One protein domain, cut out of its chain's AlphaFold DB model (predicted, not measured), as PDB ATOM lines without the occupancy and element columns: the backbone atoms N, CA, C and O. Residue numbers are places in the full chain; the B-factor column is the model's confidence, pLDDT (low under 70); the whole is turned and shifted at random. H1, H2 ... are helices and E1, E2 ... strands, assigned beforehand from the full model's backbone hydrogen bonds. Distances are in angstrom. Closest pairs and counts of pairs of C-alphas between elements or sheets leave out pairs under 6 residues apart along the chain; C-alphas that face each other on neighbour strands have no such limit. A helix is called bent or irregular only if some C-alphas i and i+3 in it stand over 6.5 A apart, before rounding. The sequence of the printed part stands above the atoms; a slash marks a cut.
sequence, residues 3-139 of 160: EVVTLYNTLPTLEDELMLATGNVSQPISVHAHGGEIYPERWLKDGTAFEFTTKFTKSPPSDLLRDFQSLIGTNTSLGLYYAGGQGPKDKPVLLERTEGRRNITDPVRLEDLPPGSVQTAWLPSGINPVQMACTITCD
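What this domain is: This is residues 3 to 139 of the 160 residues of an uncharacterized protein of Carpinus fangiana (UniProt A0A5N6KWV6). One ten-stranded sheet curls round and folds back on itself like a flattened, nearly closed barrel, with its two edge strands, E1 and E9, coming near each other. H2 packs outside it over E1 and E6, while the short H1 lies at one far end. The printed part has 137 residues, with E1 E2 E3 H1 E4 E5 H2 E6 E7 E8 E9 E10 along the chain; the mixed sheet has the order E1 E6 E4 E5 E2 E3 E8 E7 E10 E9. The class is mostly strand, and the whole is compact, with a radius of gyration of the C-alphas of 15.2 A and spans of 47 by 37 by 28 A.

Where its parts are: Find C-alpha 3 at (21.988, -12.918, 43.839), where E1, residues 3 to 6, begins. Then look for E6, residues 78 to 82, E4, 39 to 44, E5, 49 to 53, E2, 17 to 22, and E3, 25 to 30. Next come E8, 102 to 108, 18.7 A long, E7, 93 to 99, 19.0 A, E10, 132 to 138, 17.0 A, and E9, 118 to 124, 18.0 A. E10 ends at C-alpha 138 (22.626, 0.427, 57.179). H1 is residues 31 to 34; H2, residues 62 to 72, runs 15.5 A from C-alpha 62 at (24.234, -13.276, 31.729).

How they stand to each other: Start with the folded sheet, one sheet bent back into two leaves: E1 E6 E4 E5 face E3 E8 E7 E10 E9, with E2 as the hinge. E5 and E2 are parallel at 44 degrees, with N 21 and O 52 2.7 A apart, within hydrogen-bond range. E7 and E10 are parallel at 24 degrees; see N 96 and O 137, 2.7 A. The hairpin E2 and E3 is antiparallel, with N 20 and O 27 at 2.9 A; E3 and E8 are antiparallel too, with N 26 and O 103 at 2.8 A. At the edges, the closest C-alphas of E1 and E9 are Thr 6 and Thr 120, 5.5 A apart. H2 is on the sheet at a height of 9.6 A, over E1 and E6, slantwise to the strands at 34 degrees to E1 on the local plane; its closest C-alpha pair with E1 is Phe 68 and Val 4, 6.7 A. H1 only grazes the sheet. There are two split strand-helix-strand units, two strands running the same way with a helix between them in the chain and other strands between them in the sheet: E3, H1, E4 has a right-handed crossover, and E5, H2, E6 a left-handed one. In H2 every O i to N i+4 pair is within hydrogen-bond range; H1 is too short for such a pair, and its 1 pair of O i and N i+3 is not within range.

The domain as a whole: The two C-alphas farthest apart are those of His 32 and Pro 129, 47.5 A. The printed part has no cut, and no link is long. The mean pLDDT of the printed part is 79.3; look for values under 70 at residues 3 to 13, 74 to 78, 85 to 91, 125 to 128 and 130 to 131.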
ATOM      1  N   GLU A   3      23.315 -13.063  43.223       44.12
ATOM      2  CA  GLU A   3      21.988 -12.918  43.839       44.12
ATOM      3  C   GLU A   3      21.486 -11.462  43.820       44.12
ATOM      4  O   GLU A   3      22.280 -10.519  43.785       44.12
ATOM      5  N   VAL A   4      20.154 -11.313  43.802       35.62
ATOM      6  CA  VAL A   4      19.350 -10.091  43.570       35.62
ATOM      7  C   VAL A   4      19.193  -9.235  44.831       35.62
ATOM      8  O   VAL A   4      18.622  -9.710  45.809       35.62
ATOM      9  N   VAL A   5      19.702  -7.991  44.847       41.75
ATOM     10  CA  VAL A   5      19.951  -7.216  46.089       41.75
ATOM     11  C   VAL A   5      19.695  -5.700  45.935       41.75
ATOM     12  O   VAL A   5      19.752  -5.186  44.835       41.75
ATOM     13  N   THR A   6      19.402  -4.940  47.003       36.44
ATOM     14  CA  THR A   6      19.149  -3.473  46.952       36.44
ATOM     15  C   THR A   6      20.344  -2.661  47.458       36.44
ATOM     16  O   THR A   6      20.505  -2.500  48.658       36.44
ATOM     17  N   LEU A   7      21.195  -2.115  46.590       45.66
ATOM     18  CA  LEU A   7      22.429  -1.452  47.035       45.66
ATOM     19  C   LEU A   7      22.206   0.052  47.229       45.66
ATOM     20  O   LEU A   7      21.927   0.775  46.278       45.66
ATOM     21  N   TYR A   8      22.316   0.512  48.477       47.28
ATOM     22  CA  TYR A   8      21.893   1.856  48.892       47.28
ATOM     23  C   TYR A   8      22.995   2.920  48.925       47.28
ATOM     24  O   TYR A   8      22.714   4.043  49.341       47.28
ATOM     25  N   ASN A   9      24.229   2.631  48.504       52.22
ATOM     26  CA  ASN A   9      25.303   3.604  48.694       52.22
ATOM     27  C   ASN A   9      26.462   3.440  47.700       52.22
ATOM     28  O   ASN A   9      27.461   2.783  47.985       52.22
ATOM     29  N   THR A  10      26.362   4.074  46.532       56.62
ATOM     30  CA  THR A  10      27.559   4.397  45.750       56.62
ATOM     31  C   THR A  10      28.138   5.695  46.298       56.62
ATOM     32  O   THR A  10      27.593   6.780  46.091       56.62
ATOM     33  N   LEU A  11      29.242   5.599  47.040       62.66
ATOM     34  CA  LEU A  11      30.023   6.793  47.349       62.66
ATOM     35  C   LEU A  11      30.580   7.364  46.036       62.66
ATOM     36  O   LEU A  11      30.982   6.590  45.165       62.66
ATOM     37  N   PRO A  12      30.611   8.696  45.864       63.84
ATOM     38  CA  PRO A  12      31.157   9.286  44.652       63.84
ATOM     39  C   PRO A  12      32.652   8.960  44.532       63.84
ATOM     40  O   PRO A  12      33.434   9.239  45.451       63.84
ATOM     41  N   THR A  13      33.040   8.395  43.391       64.69
ATOM     42  CA  THR A  13      34.432   8.225  42.960       64.69
ATOM     43  C   THR A  13      34.854   9.397  42.075       64.69
ATOM     44  O   THR A  13      34.019  10.045  41.439       64.69
ATOM     45  N   LEU A  14      36.149   9.708  42.072       78.06
ATOM     46  CA  LEU A  14      36.761  10.602  41.087       78.06
ATOM     47  C   LEU A  14      37.059   9.840  39.783       78.06
ATOM     48  O   LEU A  14      36.956   8.616  39.743       78.06
ATOM     49  N   GLU A  15      37.430  10.575  38.730       72.50
ATOM     50  CA  GLU A  15      37.598  10.074  37.350       72.50
ATOM     51  C   GLU A  15      38.613   8.915  37.224       72.50
ATOM     52  O   GLU A  15      38.468   8.079  36.339       72.50
ATOM     53  N   ASP A  16      39.533   8.775  38.188       83.25
ATOM     54  CA  ASP A  16      40.557   7.716  38.242       83.25
ATOM     55  C   ASP A  16      40.491   6.867  39.523       83.25
ATOM     56  O   ASP A  16      41.496   6.306  39.984       83.25
ATOM     57  N   GLU A  17      39.314   6.801  40.145       86.62
ATOM     58  CA  GLU A  17      39.087   6.014  41.349       86.62
ATOM     59  C   GLU A  17      38.050   4.912  41.144       86.62
ATOM     60  O   GLU A  17      37.061   5.062  40.429       86.62
ATOM     61  N   LEU A  18      38.239   3.820  41.879       89.00
ATOM     62  CA  LEU A  18      37.226   2.786  42.060       89.00
ATOM     63  C   LEU A  18      37.006   2.517  43.546       89.00
ATOM     64  O   LEU A  18      37.905   2.730  44.361       89.00
ATOM     65  N   MET A  19      35.817   2.035  43.899       91.12
ATOM     66  CA  MET A  19      35.530   1.562  45.252       91.12
ATOM     67  C   MET A  19      36.121   0.163  45.437       91.12
ATOM     68  O   MET A  19      35.651  -0.786  44.809       91.12
ATOM     69  N   LEU A  20      37.141   0.030  46.288       92.00
ATOM     70  CA  LEU A  20      37.759  -1.254  46.623       92.00
ATOM     71  C   LEU A  20      37.394  -1.680  48.047       92.00
ATOM     72  O   LEU A  20      37.749  -1.010  49.018       92.00
ATOM     73  N   ALA A  21      36.756  -2.839  48.157       91.38
ATOM     74  CA  ALA A  21      36.498  -3.566  49.384       91.38
ATOM     75  C   ALA A  21      37.724  -4.396  49.799       91.38
ATOM     76  O   ALA A  21      38.152  -5.329  49.112       91.38
ATOM     77  N   THR A  22      38.279  -4.065  50.965       89.62
ATOM     78  CA  THR A  22      39.350  -4.810  51.635       89.62
ATOM     79  C   THR A  22      38.943  -5.099  53.076       89.62
ATOM     80  O   THR A  22      38.924  -4.215  53.931       89.62
ATOM     81  N   GLY A  23      38.621  -6.362  53.365       89.00
ATOM     82  CA  GLY A  23      38.136  -6.755  54.688       89.00
ATOM     83  C   GLY A  23      36.746  -6.181  54.958       89.00
ATOM     84  O   GLY A  23      35.814  -6.492  54.227       89.00
ATOM     85  N   ASN A  24      36.616  -5.374  56.009       90.38
ATOM     86  CA  ASN A  24      35.364  -4.727  56.406       90.38
ATOM     87  C   ASN A  24      35.228  -3.278  55.910       90.38
ATOM     88  O   ASN A  24      34.318  -2.579  56.349       90.38
ATOM     89  N   VAL A  25      36.137  -2.805  55.053       90.50
ATOM     90  CA  VAL A  25      36.145  -1.423  54.561       90.50
ATOM     91  C   VAL A  25      36.095  -1.416  53.038       90.50
ATOM     92  O   VAL A  25      36.926  -2.051  52.393       90.50
ATOM     93  N   SER A  26      35.161  -0.657  52.472       90.31
ATOM     94  CA  SER A  26      35.102  -0.292  51.055       90.31
ATOM     95  C   SER A  26      35.386   1.201  50.906       90.31
ATOM     96  O   SER A  26      34.760   2.029  51.572       90.31
ATOM     97  N   GLN A  27      36.367   1.564  50.080       89.38
ATOM     98  CA  GLN A  27      36.790   2.958  49.917       89.38
ATOM     99  C   GLN A  27      37.345   3.247  48.515       89.38
ATOM    100  O   GLN A  27      37.851   2.327  47.869       89.38
ATOM    101  N   PRO A  28      37.307   4.511  48.049       90.44
ATOM    102  CA  PRO A  28      37.965   4.919  46.823       90.44
ATOM    103  C   PRO A  28      39.467   4.670  46.897       90.44
ATOM    104  O   PRO A  28      40.126   5.028  47.878       90.44
ATOM    105  N   ILE A  29      40.007   4.095  45.835       90.00
ATOM    106  CA  ILE A  29      41.442   3.977  45.603       90.00
ATOM    107  C   ILE A  29      41.769   4.453  44.194       90.00
ATOM    108  O   ILE A  29      40.946   4.322  43.290       90.00
ATOM    109  N   SER A  30      42.983   4.963  43.994       87.25
ATOM    110  CA  SER A  30      43.463   5.279  42.650       87.25
ATOM    111  C   SER A  30      43.715   3.993  41.864       87.25
ATOM    112  O   SER A  30      44.470   3.125  42.314       87.25
ATOM    113  N   VAL A  31      43.133   3.904  40.666       81.25
ATOM    114  CA  VAL A  31      43.322   2.766  39.750       81.25
ATOM    115  C   VAL A  31      44.802   2.596  39.386       81.25
ATOM    116  O   VAL A  31      45.305   1.477  39.309       81.25
ATOM    117  N   HIS A  32      45.531   3.703  39.245       80.25
ATOM    118  CA  HIS A  32      46.950   3.701  38.886       80.25
ATOM    119  C   HIS A  32      47.873   3.200  40.003       80.25
ATOM    120  O   HIS A  32      48.959   2.703  39.719       80.25
ATOM    121  N   ALA A  33      47.464   3.333  41.268       76.81
ATOM    122  CA  ALA A  33      48.318   3.043  42.420       76.81
ATOM    123  C   ALA A  33      48.193   1.603  42.944       76.81
ATOM    124  O   ALA A  33      49.054   1.158  43.698       76.81
ATOM    125  N   HIS A  34      47.131   0.873  42.587       78.31
ATOM    126  CA  HIS A  34      46.864  -0.442  43.176       78.31
ATOM    127  C   HIS A  34      47.873  -1.514  42.731       78.31
ATOM    128  O   HIS A  34      48.287  -2.338  43.549       78.31
ATOM    129  N   GLY A  35      48.258  -1.531  41.450       75.12
ATOM    130  CA  GLY A  35      49.261  -2.457  40.907       75.12
ATOM    131  C   GLY A  35      48.926  -3.959  40.995       75.12
ATOM    132  O   GLY A  35      49.808  -4.772  40.733       75.12
ATOM    133  N   GLY A  36      47.697  -4.339  41.367       84.56
ATOM    134  CA  GLY A  36      47.264  -5.728  41.564       84.56
ATOM    135  C   GLY A  36      45.947  -6.060  40.858       84.56
ATOM    136  O   GLY A  36      45.299  -5.185  40.284       84.56
ATOM    137  N   GLU A  37      45.560  -7.335  40.893       90.19
ATOM    138  CA  GLU A  37      44.293  -7.794  40.319       90.19
ATOM    139  C   GLU A  37      43.091  -7.324  41.144       90.19
ATOM    140  O   GLU A  37      43.097  -7.355  42.377       90.19
ATOM    141  N   ILE A  38      42.042  -6.933  40.427       92.00
ATOM    142  CA  ILE A  38      40.785  -6.429  40.968       92.00
ATOM    143  C   ILE A  38      39.626  -7.142  40.295       92.00
ATOM    144  O   ILE A  38      39.573  -7.277  39.073       92.00
ATOM    145  N   TYR A  39      38.682  -7.573  41.117       93.25
ATOM    146  CA  TYR A  39      37.534  -8.365  40.719       93.25
ATOM    147  C   TYR A  39      36.247  -7.647  41.133       93.25
ATOM    148  O   TYR A  39      36.164  -7.170  42.265       93.25
ATOM    149  N   PRO A  40      35.233  -7.541  40.263       92.25
ATOM    150  CA  PRO A  40      33.962  -6.926  40.633       92.25
ATOM    151  C   PRO A  40      33.234  -7.713  41.732       92.25
ATOM    152  O   PRO A  40      33.024  -8.915  41.603       92.25
ATOM    153  N   GLU A  41      32.806  -7.050  42.799       90.56
ATOM    154  CA  GLU A  41      32.051  -7.670  43.897       90.56
ATOM    155  C   GLU A  41      30.571  -7.276  43.877       90.56
ATOM    156  O   GLU A  41      29.713  -8.076  44.269       90.56
ATOM    157  N   ARG A  42      30.263  -6.064  43.389       88.75
ATOM    158  CA  ARG A  42      28.900  -5.539  43.282       88.75
ATOM    159  C   ARG A  42      28.626  -4.894  41.932       88.75
ATOM    160  O   ARG A  42      29.477  -4.203  41.367       88.75
ATOM    161  N   TRP A  43      27.398  -5.074  41.461       89.12
ATOM    162  CA  TRP A  43      26.910  -4.590  40.176       89.12
ATOM    163  C   TRP A  43      25.609  -3.810  40.346       89.12
ATOM    164  O   TRP A  43      24.754  -4.173  41.154       89.12
ATOM    165  N   LEU A  44      25.445  -2.748  39.567       84.94
ATOM    166  CA  LEU A  44      24.181  -2.038  39.401       84.94
ATOM    167  C   LEU A  44      23.186  -2.910  38.615       84.94
ATOM    168  O   LEU A  44      23.545  -3.951  38.059       84.94
ATOM    169  N   LYS A  45      21.918  -2.487  38.545       81.69
ATOM    170  CA  LYS A  45      20.872  -3.210  37.798       81.69
ATOM    171  C   LYS A  45      21.192  -3.491  36.336       81.69
ATOM    172  O   LYS A  45      20.761  -4.502  35.796       81.69
ATOM    173  N   ASP A  46      21.918  -2.595  35.690       82.62
ATOM    174  CA  ASP A  46      22.340  -2.727  34.295       82.62
ATOM    175  C   ASP A  46      23.518  -3.705  34.121       82.62
ATOM    176  O   ASP A  46      23.887  -4.025  32.994       82.62
ATOM    177  N   GLY A  47      24.072  -4.225  35.220       85.38
ATOM    178  CA  GLY A  47      25.252  -5.083  35.226       85.38
ATOM    179  C   GLY A  47      26.569  -4.316  35.300       85.38
ATOM    180  O   GLY A  47      27.625  -4.944  35.267       85.38
ATOM    181  N   THR A  48      26.541  -2.989  35.426       87.69
ATOM    182  CA  THR A  48      27.746  -2.177  35.599       87.69
ATOM    183  C   THR A  48      28.359  -2.452  36.969       87.69
ATOM    184  O   THR A  48      27.711  -2.265  37.999       87.69
ATOM    185  N   ALA A  49      29.612  -2.904  36.999       89.56
ATOM    186  CA  ALA A  49      30.362  -3.073  38.241       89.56
ATOM    187  C   ALA A  49      30.626  -1.714  38.903       89.56
ATOM    188  O   ALA A  49      31.003  -0.765  38.216       89.56
ATOM    189  N   PHE A  50      30.461  -1.621  40.223       86.75
ATOM    190  CA  PHE A  50      30.700  -0.364  40.948       86.75
ATOM    191  C   PHE A  50      31.473  -0.519  42.263       86.75
ATOM    192  O   PHE A  50      31.982   0.472  42.778       86.75
ATOM    193  N   GLU A  51      31.583  -1.733  42.800       89.44
ATOM    194  CA  GLU A  51      32.448  -2.053  43.939       89.44
ATOM    195  C   GLU A  51      33.259  -3.301  43.600       89.44
ATOM    196  O   GLU A  51      32.745  -4.246  42.992       89.44
ATOM    197  N   PHE A  52      34.537  -3.279  43.962       92.44
ATOM    198  CA  PHE A  52      35.543  -4.259  43.571       92.44
ATOM    199  C   PHE A  52      36.241  -4.825  44.803       92.44
ATOM    200  O   PHE A  52      36.205  -4.235  45.874       92.44
ATOM    201  N   THR A  53      36.939  -5.939  44.646       92.62
ATOM    202  CA  THR A  53      37.739  -6.576  45.692       92.62
ATOM    203  C   THR A  53      39.025  -7.151  45.094       92.62
ATOM    204  O   THR A  53      39.140  -7.323  43.883       92.62
ATOM    205  N   THR A  54      40.000  -7.481  45.937       92.50
ATOM    206  CA  THR A  54      41.222  -8.203  45.536       92.50
ATOM    207  C   THR A  54      41.056  -9.722  45.580       92.50
ATOM    208  O   THR A  54      41.924 -10.466  45.126       92.50
ATOM    209  N   LYS A  55      39.943 -10.216  46.134       91.19
ATOM    210  CA  LYS A  55      39.619 -11.645  46.161       91.19
ATOM    211  C   LYS A  55      38.883 -12.026  44.886       91.19
ATOM    212  O   LYS A  55      37.941 -11.354  44.501       91.19
ATOM    213  N   PHE A  56      39.258 -13.138  44.264       91.75
ATOM    214  CA  PHE A  56      38.557 -13.599  43.068       91.75
ATOM    215  C   PHE A  56      37.047 -13.749  43.317       91.75
ATOM    216  O   PHE A  56      36.612 -14.490  44.204       91.75
ATOM    217  N   THR A  57      36.253 -13.100  42.473       90.62
ATOM    218  CA  THR A  57      34.799 -13.243  42.397       90.62
ATOM    219  C   THR A  57      34.409 -13.660  40.985       90.62
ATOM    220  O   THR A  57      35.089 -13.368  40.000       90.62
ATOM    221  N   LYS A  58      33.284 -14.370  40.865       90.00
ATOM    222  CA  LYS A  58      32.710 -14.680  39.551       90.00
ATOM    223  C   LYS A  58      31.707 -13.599  39.187       90.00
ATOM    224  O   LYS A  58      30.801 -13.336  39.978       90.00
ATOM    225  N   SER A  59      31.821 -13.064  37.975       87.69
ATOM    226  CA  SER A  59      30.783 -12.216  37.391       87.69
ATOM    227  C   SER A  59      29.427 -12.932  37.379       87.69
ATOM    228  O   SER A  59      29.384 -14.163  37.233       87.69
ATOM    229  N   PRO A  60      28.312 -12.195  37.529       86.56
ATOM    230  CA  PRO A  60      26.986 -12.779  37.428       86.56
ATOM    231  C   PRO A  60      26.800 -13.416  36.042       86.56
ATOM    232  O   PRO A  60      27.190 -12.812  35.039       86.56
ATOM    233  N   PRO A  61      26.210 -14.622  35.952       89.56
ATOM    234  CA  PRO A  61      25.819 -15.194  34.668       89.56
ATOM    235  C   PRO A  61      24.897 -14.239  33.900       89.56
ATOM    236  O   PRO A  61      24.025 -13.606  34.497       89.56
ATOM    237  N   SER A  62      25.045 -14.164  32.577       88.31
ATOM    238  CA  SER A  62      24.234 -13.276  31.729       88.31
ATOM    239  C   SER A  62      22.736 -13.550  31.846       88.31
ATOM    240  O   SER A  62      21.940 -12.615  31.866       88.31
ATOM    241  N   ASP A  63      22.354 -14.824  31.967       89.06
ATOM    242  CA  ASP A  63      20.957 -15.226  32.135       89.06
ATOM    243  C   ASP A  63      20.374 -14.702  33.449       89.06
ATOM    244  O   ASP A  63      19.284 -14.143  33.453       89.06
ATOM    245  N   LEU A  64      21.143 -14.773  34.540       86.62
ATOM    246  CA  LEU A  64      20.733 -14.212  35.825       86.62
ATOM    247  C   LEU A  64      20.539 -12.695  35.733       86.62
ATOM    248  O   LEU A  64      19.557 -12.180  36.258       86.62
ATOM    249  N   LEU A  65      21.474 -11.979  35.103       86.06
ATOM    250  CA  LEU A  65      21.381 -10.526  34.975       86.06
ATOM    251  C   LEU A  65      20.147 -10.119  34.157       86.06
ATOM    252  O   LEU A  65      19.429  -9.203  34.549       86.06
ATOM    253  N   ARG A  66      19.869 -10.833  33.061       87.38
ATOM    254  CA  ARG A  66      18.670 -10.624  32.240       87.38
ATOM    255  C   ARG A  66      17.393 -10.879  33.039       87.38
ATOM    256  O   ARG A  66      16.495 -10.039  33.036       87.38
ATOM    257  N   ASP A  67      17.313 -12.015  33.725       87.50
ATOM    258  CA  ASP A  67      16.128 -12.391  34.497       87.50
ATOM    259  C   ASP A  67      15.900 -11.384  35.635       87.50
ATOM    260  O   ASP A  67      14.790 -10.886  35.819       87.50
ATOM    261  N   PHE A  68      16.968 -10.978  36.322       84.12
ATOM    262  CA  PHE A  68      16.936  -9.914  37.320       84.12
ATOM    263  C   PHE A  68      16.393  -8.599  36.755       84.12
ATOM    264  O   PHE A  68      15.445  -8.050  37.312       84.12
ATOM    265  N   GLN A  69      16.936  -8.122  35.630       84.44
ATOM    266  CA  GLN A  69      16.474  -6.902  34.961       84.44
ATOM    267  C   GLN A  69      14.988  -6.969  34.590       84.44
ATOM    268  O   GLN A  69      14.267  -5.984  34.764       84.44
ATOM    269  N   SER A  70      14.517  -8.135  34.136       84.81
ATOM    270  CA  SER A  70      13.106  -8.348  33.793       84.81
ATOM    271  C   SER A  70      12.171  -8.259  35.007       84.81
ATOM    272  O   SER A  70      11.060  -7.748  34.886       84.81
ATOM    273  N   LEU A  71      12.632  -8.702  36.185       82.94
ATOM    274  CA  LEU A  71      11.846  -8.725  37.422       82.94
ATOM    275  C   LEU A  71      11.763  -7.353  38.100       82.94
ATOM    276  O   LEU A  71      10.723  -6.993  38.647       82.94
ATOM    277  N   ILE A  72      12.857  -6.590  38.098       76.19
ATOM    278  CA  ILE A  72      12.930  -5.329  38.853       76.19
ATOM    279  C   ILE A  72      12.376  -4.120  38.097       76.19
ATOM    280  O   ILE A  72      12.051  -3.112  38.728       76.19
ATOM    281  N   GLY A  73      12.297  -4.188  36.766       71.06
ATOM    282  CA  GLY A  73      11.846  -3.080  35.927       71.06
ATOM    283  C   GLY A  73      12.631  -1.779  36.163       71.06
ATOM    284  O   GLY A  73      13.858  -1.759  36.261       71.06
ATOM    285  N   THR A  74      11.923  -0.649  36.258       63.94
ATOM    286  CA  THR A  74      12.528   0.687  36.420       63.94
ATOM    287  C   THR A  74      12.862   1.058  37.865       63.94
ATOM    288  O   THR A  74      13.379   2.156  38.091       63.94
ATOM    289  N   ASN A  75      12.644   0.160  38.834       63.47
ATOM    290  CA  ASN A  75      12.926   0.422  40.245       63.47
ATOM    291  C   ASN A  75      14.367   0.925  40.445       63.47
ATOM    292  O   ASN A  75      15.316   0.505  39.773       63.47
ATOM    293  N   THR A  76      14.526   1.907  41.329       56.38
ATOM    294  CA  THR A  76      15.725   2.759  41.381       56.38
ATOM    295  C   THR A  76      16.863   2.209  42.232       56.38
ATOM    296  O   THR A  76      17.921   2.823  42.249       56.38
ATOM    297  N   SER A  77      16.670   1.093  42.942       58.75
ATOM    298  CA  SER A  77      17.537   0.764  44.088       58.75
ATOM    299  C   SER A  77      18.175  -0.634  44.050       58.75
ATOM    300  O   SER A  77      18.911  -0.980  44.964       58.75
ATOM    301  N   LEU A  78      17.927  -1.452  43.021       68.88
ATOM    302  CA  LEU A  78      18.366  -2.856  42.985       68.88
ATOM    303  C   LEU A  78      19.654  -3.050  42.151       68.88
ATOM    304  O   LEU A  78      19.805  -2.451  41.092       68.88
ATOM    305  N   GLY A  79      20.572  -3.887  42.634       80.50
ATOM    306  CA  GLY A  79      21.796  -4.387  42.005       80.50
ATOM    307  C   GLY A  79      22.071  -5.856  42.383       80.50
ATOM    308  O   GLY A  79      21.233  -6.525  42.980       80.50
ATOM    309  N   LEU A  80      23.238  -6.388  42.033       85.00
ATOM    310  CA  LEU A  80      23.677  -7.740  42.410       85.00
ATOM    311  C   LEU A  80      24.947  -7.644  43.258       85.00
ATOM    312  O   LEU A  80      25.746  -6.731  43.058       85.00
ATOM    313  N   TYR A  81      25.185  -8.602  44.156       86.31
ATOM    314  CA  TYR A  81      26.521  -8.792  44.734       86.31
ATOM    315  C   TYR A  81      26.929 -10.261  44.789       86.31
ATOM    316  O   TYR A  81      26.104 -11.177  44.708       86.31
ATOM    317  N   TYR A  82      28.235 -10.486  44.902       86.94
ATOM    318  CA  TYR A  82      28.808 -11.817  44.996       86.94
ATOM    319  C   TYR A  82      28.720 -12.351  46.433       86.94
ATOM    320  O   TYR A  82      29.510 -11.995  47.300       86.94
ATOM    321  N   ALA A  83      27.779 -13.262  46.687       79.44
ATOM    322  CA  ALA A  83      27.525 -13.812  48.026       79.44
ATOM    323  C   ALA A  83      28.478 -14.951  48.459       79.44
ATOM    324  O   ALA A  83      28.337 -15.514  49.547       79.44
ATOM    325  N   GLY A  84      29.425 -15.367  47.607       75.12
ATOM    326  CA  GLY A  84      30.400 -16.415  47.945       75.12
ATOM    327  C   GLY A  84      29.824 -17.824  48.165       75.12
ATOM    328  O   GLY A  84      30.543 -18.707  48.621       75.12
ATOM    329  N   GLY A  85      28.546 -18.064  47.839       63.03
ATOM    330  CA  GLY A  85      27.925 -19.398  47.860       63.03
ATOM    331  C   GLY A  85      27.607 -19.970  49.245       63.03
ATOM    332  O   GLY A  85      27.249 -21.140  49.343       63.03
ATOM    333  N   GLN A  86      27.717 -19.170  50.305       58.78
ATOM    334  CA  GLN A  86      27.335 -19.566  51.659       58.78
ATOM    335  C   GLN A  86      26.080 -18.801  52.068       58.78
ATOM    336  O   GLN A  86      26.101 -17.570  52.106       58.78
ATOM    337  N   GLY A  87      25.009 -19.537  52.369       59.62
ATOM    338  CA  GLY A  87      23.751 -18.962  52.836       59.62
ATOM    339  C   GLY A  87      23.874 -18.257  54.199       59.62
ATOM    340  O   GLY A  87      24.917 -18.321  54.848       59.62
ATOM    341  N   PRO A  88      22.796 -17.604  54.655       62.72
ATOM    342  CA  PRO A  88      22.792 -16.788  55.870       62.72
ATOM    343  C   PRO A  88      22.809 -17.602  57.175       62.72
ATOM    344  O   PRO A  88      22.997 -17.020  58.241       62.72
ATOM    345  N   LYS A  89      22.608 -18.931  57.121       60.38
ATOM    346  CA  LYS A  89      22.748 -19.802  58.299       60.38
ATOM    347  C   LYS A  89      24.181 -19.647  58.819       60.38
ATOM    348  O   LYS A  89      25.123 -19.941  58.096       60.38
ATOM    349  N   ASP A  90      24.312 -19.138  60.038       60.66
ATOM    350  CA  ASP A  90      25.564 -18.952  60.787       60.66
ATOM    351  C   ASP A  90      26.398 -17.697  60.463       60.66
ATOM    352  O   ASP A  90      27.508 -17.559  60.979       60.66
ATOM    353  N   LYS A  91      25.878 -16.736  59.680       68.12
ATOM    354  CA  LYS A  91      26.562 -15.446  59.465       68.12
ATOM    355  C   LYS A  91      25.939 -14.318  60.297       68.12
ATOM    356  O   LYS A  91      24.715 -14.191  60.308       68.12
ATOM    357  N   PRO A  92      26.754 -13.478  60.969       78.94
ATOM    358  CA  PRO A  92      26.249 -12.261  61.596       78.94
ATOM    359  C   PRO A  92      25.678 -11.317  60.533       78.94
ATOM    360  O   PRO A  92      26.123 -11.323  59.380       78.94
ATOM    361  N   VAL A  93      24.718 -10.481  60.929       86.00
ATOM    362  CA  VAL A  93      24.275  -9.369  60.081       86.00
ATOM    363  C   VAL A  93      25.409  -8.352  60.044       86.00
ATOM    364  O   VAL A  93      25.999  -8.045  61.076       86.00
ATOM    365  N   LEU A  94      25.734  -7.828  58.870       89.06
ATOM    366  CA  LEU A  94      26.720  -6.763  58.741       89.06
ATOM    367  C   LEU A  94      26.032  -5.407  58.916       89.06
ATOM    368  O   LEU A  94      25.131  -5.065  58.150       89.06
ATOM    369  N   LEU A  95      26.447  -4.631  59.912       89.38
ATOM    370  CA  LEU A  95      26.030  -3.247  60.098       89.38
ATOM    371  C   LEU A  95      26.954  -2.330  59.292       89.38
ATOM    372  O   LEU A  95      28.115  -2.129  59.645       89.38
ATOM    373  N   GLU A  96      26.430  -1.791  58.201       88.25
ATOM    374  CA  GLU A  96      27.086  -0.836  57.320       88.25
ATOM    375  C   GLU A  96      26.930   0.596  57.847       88.25
ATOM    376  O   GLU A  96      25.829   1.034  58.180       88.25
ATOM    377  N   ARG A  97      28.021   1.361  57.861       85.56
ATOM    378  CA  ARG A  97      28.007   2.816  58.062       85.56
ATOM    379  C   ARG A  97      28.987   3.503  57.126       85.56
ATOM    380  O   ARG A  97      29.951   2.889  56.671       85.56
ATOM    381  N   THR A  98      28.787   4.796  56.912       81.81
ATOM    382  CA  THR A  98      29.711   5.624  56.133       81.81
ATOM    383  C   THR A  98      30.504   6.546  57.052       81.81
ATOM    384  O   THR A  98      29.932   7.301  57.834       81.81
ATOM    385  N   GLU A  99      31.829   6.529  56.923       83.50
ATOM    386  CA  GLU A  99      32.746   7.441  57.609       83.50
ATOM    387  C   GLU A  99      33.657   8.144  56.595       83.50
ATOM    388  O   GLU A  99      34.649   7.582  56.113       83.50
ATOM    389  N   GLY A 100      33.335   9.399  56.272       84.06
ATOM    390  CA  GLY A 100      34.014  10.135  55.207       84.06
ATOM    391  C   GLY A 100      33.739   9.491  53.846       84.06
ATOM    392  O   GLY A 100      32.586   9.321  53.465       84.06
ATOM    393  N   ARG A 101      34.795   9.114  53.115       82.94
ATOM    394  CA  ARG A 101      34.690   8.385  51.837       82.94
ATOM    395  C   ARG A 101      34.831   6.866  52.016       82.94
ATOM    396  O   ARG A 101      35.326   6.197  51.125       82.94
ATOM    397  N   ARG A 102      34.464   6.317  53.174       84.06
ATOM    398  CA  ARG A 102      34.601   4.883  53.471       84.06
ATOM    399  C   ARG A 102      33.255   4.310  53.878       84.06
ATOM    400  O   ARG A 102      32.579   4.916  54.706       84.06
ATOM    401  N   ASN A 103      32.914   3.142  53.358       85.44
ATOM    402  CA  ASN A 103      31.848   2.294  53.875       85.44
ATOM    403  C   ASN A 103      32.480   1.212  54.751       85.44
ATOM    404  O   ASN A 103      33.427   0.551  54.335       85.44
ATOM    405  N   ILE A 104      31.985   1.063  55.976       87.94
ATOM    406  CA  ILE A 104      32.509   0.139  56.983       87.94
ATOM    407  C   ILE A 104      31.394  -0.822  57.372       87.94
ATOM    408  O   ILE A 104      30.300  -0.371  57.698       87.94
ATOM    409  N   THR A 105      31.672  -2.123  57.365       90.12
ATOM    410  CA  THR A 105      30.711  -3.178  57.708       90.12
ATOM    411  C   THR A 105      31.161  -3.963  58.934       90.12
ATOM    412  O   THR A 105      32.086  -4.766  58.837       90.12
ATOM    413  N   ASP A 106      30.488  -3.812  60.069       90.19
ATOM    414  CA  ASP A 106      30.832  -4.572  61.276       90.19
ATOM    415  C   ASP A 106      29.836  -5.706  61.534       90.19
ATOM    416  O   ASP A 106      28.628  -5.503  61.398       90.19
ATOM    417  N   PRO A 107      30.299  -6.909  61.907       90.12
ATOM    418  CA  PRO A 107      29.401  -7.994  62.267       90.12
ATOM    419  C   PRO A 107      28.666  -7.662  63.568       90.12
ATOM    420  O   PRO A 107      29.286  -7.334  64.579       90.12
ATOM    421  N   VAL A 108      27.346  -7.802  63.555       88.81
ATOM    422  CA  VAL A 108      26.480  -7.608  64.720       88.81
ATOM    423  C   VAL A 108      25.469  -8.744  64.837       88.81
ATOM    424  O   VAL A 108      25.138  -9.428  63.859       88.81
ATOM    425  N   ARG A 109      24.966  -8.956  66.054       85.38
ATOM    426  CA  ARG A 109      23.808  -9.827  66.271       85.38
ATOM    427  C   ARG A 109      22.540  -9.082  65.861       85.38
ATOM    428  O   ARG A 109      22.497  -7.853  65.887       85.38
ATOM    429  N   LEU A 110      21.503  -9.824  65.483       81.62
ATOM    430  CA  LEU A 110      20.249  -9.239  65.003       81.62
ATOM    431  C   LEU A 110      19.570  -8.394  66.093       81.62
ATOM    432  O   LEU A 110      19.039  -7.325  65.812       81.62
ATOM    433  N   GLU A 111      19.626  -8.865  67.335       84.44
ATOM    434  CA  GLU A 111      19.104  -8.204  68.531       84.44
ATOM    435  C   GLU A 111      19.866  -6.930  68.925       84.44
ATOM    436  O   GLU A 111      19.305  -6.085  69.620       84.44
ATOM    437  N   ASP A 112      21.102  -6.763  68.443       87.06
ATOM    438  CA  ASP A 112      21.944  -5.594  68.716       87.06
ATOM    439  C   ASP A 112      21.812  -4.515  67.623       87.06
ATOM    440  O   ASP A 112      22.473  -3.473  67.683       87.06
ATOM    441  N   LEU A 113      20.973  -4.745  66.603       84.94
ATOM    442  CA  LEU A 113      20.771  -3.775  65.533       84.94
ATOM    443  C   LEU A 113      20.155  -2.476  66.073       84.94
ATOM    444  O   LEU A 113      19.129  -2.508  66.759       84.94
ATOM    445  N   PRO A 114      20.713  -1.307  65.713       84.75
ATOM    446  CA  PRO A 114      20.144  -0.036  66.126       84.75
ATOM    447  C   PRO A 114      18.694   0.142  65.649       84.75
ATOM    448  O   PRO A 114      18.377  -0.199  64.499       84.75
ATOM    449  N   PRO A 115      17.812   0.748  66.463       80.94
ATOM    450  CA  PRO A 115      16.471   1.106  66.018       80.94
ATOM    451  C   PRO A 115      16.516   2.009  64.779       80.94
ATOM    452  O   PRO A 115      17.295   2.959  64.721       80.94
ATOM    453  N   GLY A 116      15.659   1.728  63.795       78.12
ATOM    454  CA  GLY A 116      15.587   2.510  62.555       78.12
ATOM    455  C   GLY A 116      16.684   2.201  61.532       78.12
ATOM    456  O   GLY A 116      16.840   2.954  60.565       78.12
ATOM    457  N   SER A 117      17.437   1.115  61.718       79.88
ATOM    458  CA  SER A 117      18.358   0.628  60.693       79.88
ATOM    459  C   SER A 117      17.603   0.110  59.462       79.88
ATOM    460  O   SER A 117      16.501  -0.429  59.574       79.88
ATOM    461  N   VAL A 118      18.193   0.279  58.279       81.69
ATOM    462  CA  VAL A 118      17.557  -0.067  56.996       81.69
ATOM    463  C   VAL A 118      18.235  -1.290  56.403       81.69
ATOM    464  O   VAL A 118      19.448  -1.308  56.246       81.69
ATOM    465  N   GLN A 119      17.468  -2.319  56.058       83.06
ATOM    466  CA  GLN A 119      18.009  -3.501  55.388       83.06
ATOM    467  C   GLN A 119      18.469  -3.141  53.969       83.06
ATOM    468  O   GLN A 119      17.776  -2.419  53.251       83.06
ATOM    469  N   THR A 120      19.639  -3.634  53.575       77.00
ATOM    470  CA  THR A 120      20.285  -3.300  52.292       77.00
ATOM    471  C   THR A 120      20.739  -4.537  51.518       77.00
ATOM    472  O   THR A 120      20.894  -4.486  50.306       77.00
ATOM    473  N   ALA A 121      20.896  -5.696  52.157       80.44
ATOM    474  CA  ALA A 121      21.183  -6.920  51.422       80.44
ATOM    475  C   ALA A 121      20.419  -8.111  51.957       80.44
ATOM    476  O   ALA A 121      20.314  -8.285  53.167       80.44
ATOM    477  N   TRP A 122      19.938  -8.957  51.049       81.06
ATOM    478  CA  TRP A 122      19.183 -10.157  51.370       81.06
ATOM    479  C   TRP A 122      19.771 -11.347  50.626       81.06
ATOM    480  O   TRP A 122      20.187 -11.207  49.480       81.06
ATOM    481  N   LEU A 123      19.780 -12.502  51.283       77.69
ATOM    482  CA  LEU A 123      20.062 -13.800  50.673       77.69
ATOM    483  C   LEU A 123      18.858 -14.723  50.917       77.69
ATOM    484  O   LEU A 123      18.217 -14.604  51.970       77.69
ATOM    485  N   PRO A 124      18.546 -15.663  50.011       73.31
ATOM    486  CA  PRO A 124      17.631 -16.751  50.299       73.31
ATOM    487  C   PRO A 124      18.113 -17.505  51.539       73.31
ATOM    488  O   PRO A 124      19.243 -17.993  51.623       73.31
ATOM    489  N   SER A 125      17.243 -17.614  52.530       65.19
ATOM    490  CA  SER A 125      17.416 -18.542  53.625       65.19
ATOM    491  C   SER A 125      17.250 -19.949  53.054       65.19
ATOM    492  O   SER A 125      16.333 -20.231  52.284       65.19
ATOM    493  N   GLY A 126      18.158 -20.859  53.409       65.12
ATOM    494  CA  GLY A 126      18.073 -22.273  53.025       65.12
ATOM    495  C   GLY A 126      16.955 -23.031  53.759       65.12
ATOM    496  O   GLY A 126      17.157 -24.177  54.155       65.12
ATOM    497  N   ILE A 127      15.835 -22.365  54.049       62.94
ATOM    498  CA  ILE A 127      14.644 -22.879  54.729       62.94
ATOM    499  C   ILE A 127      13.535 -23.019  53.674       62.94
ATOM    500  O   ILE A 127      13.528 -22.286  52.692       62.94
ATOM    501  N   ASN A 128      12.630 -23.988  53.842       60.50
ATOM    502  CA  ASN A 128      11.462 -24.188  52.978       60.50
ATOM    503  C   ASN A 128      10.174 -23.865  53.772       60.50
ATOM    504  O   ASN A 128       9.998 -24.471  54.832       60.50
ATOM    505  N   PRO A 129       9.280 -22.962  53.316       70.31
ATOM    506  CA  PRO A 129       9.382 -22.133  52.106       70.31
ATOM    507  C   PRO A 129      10.602 -21.210  52.142       70.31
ATOM    508  O   PRO A 129      11.031 -20.814  53.224       70.31
ATOM    509  N   VAL A 130      11.154 -20.889  50.964       65.50
ATOM    510  CA  VAL A 130      12.297 -19.970  50.833       65.50
ATOM    511  C   VAL A 130      11.917 -18.635  51.464       65.50
ATOM    512  O   VAL A 130      10.993 -17.968  51.004       65.50
ATOM    513  N   GLN A 131      12.617 -18.253  52.530       67.94
ATOM    514  CA  GLN A 131      12.464 -16.940  53.159       67.94
ATOM    515  C   GLN A 131      13.669 -16.082  52.795       67.94
ATOM    516  O   GLN A 131      14.766 -16.601  52.669       67.94
ATOM    517  N   MET A 132      13.515 -14.770  52.657       75.56
ATOM    518  CA  MET A 132      14.671 -13.884  52.487       75.56
ATOM    519  C   MET A 132      15.220 -13.502  53.862       75.56
ATOM    520  O   MET A 132      14.461 -13.062  54.724       75.56
ATOM    521  N   ALA A 133      16.527 -13.646  54.074       75.75
ATOM    522  CA  ALA A 133      17.198 -13.183  55.285       75.75
ATOM    523  C   ALA A 133      18.076 -11.972  54.969       75.75
ATOM    524  O   ALA A 133      18.868 -12.002  54.024       75.75
ATOM    525  N   CYS A 134      17.946 -10.914  55.768       79.19
ATOM    526  CA  CYS A 134      18.828  -9.757  55.674       79.19
ATOM    527  C   CYS A 134      20.248 -10.134  56.123       79.19
ATOM    528  O   CYS A 134      20.430 -10.786  57.147       79.19
ATOM    529  N   THR A 135      21.245  -9.698  55.362       83.38
ATOM    530  CA  THR A 135      22.673  -9.937  55.610       83.38
ATOM    531  C   THR A 135      23.469  -8.652  55.785       83.38
ATOM    532  O   THR A 135      24.512  -8.685  56.430       83.38
ATOM    533  N   ILE A 136      22.978  -7.518  55.272       84.50
ATOM    534  CA  ILE A 136      23.600  -6.200  55.451       84.50
ATOM    535  C   ILE A 136      22.520  -5.179  55.792       84.50
ATOM    536  O   ILE A 136      21.471  -5.117  55.147       84.50
ATOM    537  N   THR A 137      22.776  -4.361  56.802       85.06
ATOM    538  CA  THR A 137      21.865  -3.349  57.329       85.06
ATOM    539  C   THR A 137      22.614  -2.029  57.504       85.06
ATOM    540  O   THR A 137      23.715  -2.029  58.024       85.06
ATOM    541  N   CYS A 138      22.033  -0.907  57.089       83.25
ATOM    542  CA  CYS A 138      22.626   0.427  57.179       83.25
ATOM    543  C   CYS A 138      22.290   1.106  58.519       83.25
ATOM    544  O   CYS A 138      21.111   1.210  58.884       83.25
ATOM    545  N   ASP A 139      23.308   1.614  59.224       82.75
ATOM    546  CA  ASP A 139      23.173   2.447  60.423       82.75
ATOM    547  C   ASP A 139      22.820   3.892  60.046       82.75
ATOM    548  O   ASP A 139      23.678   4.757  59.827       82.75
TER     549      ASP A 139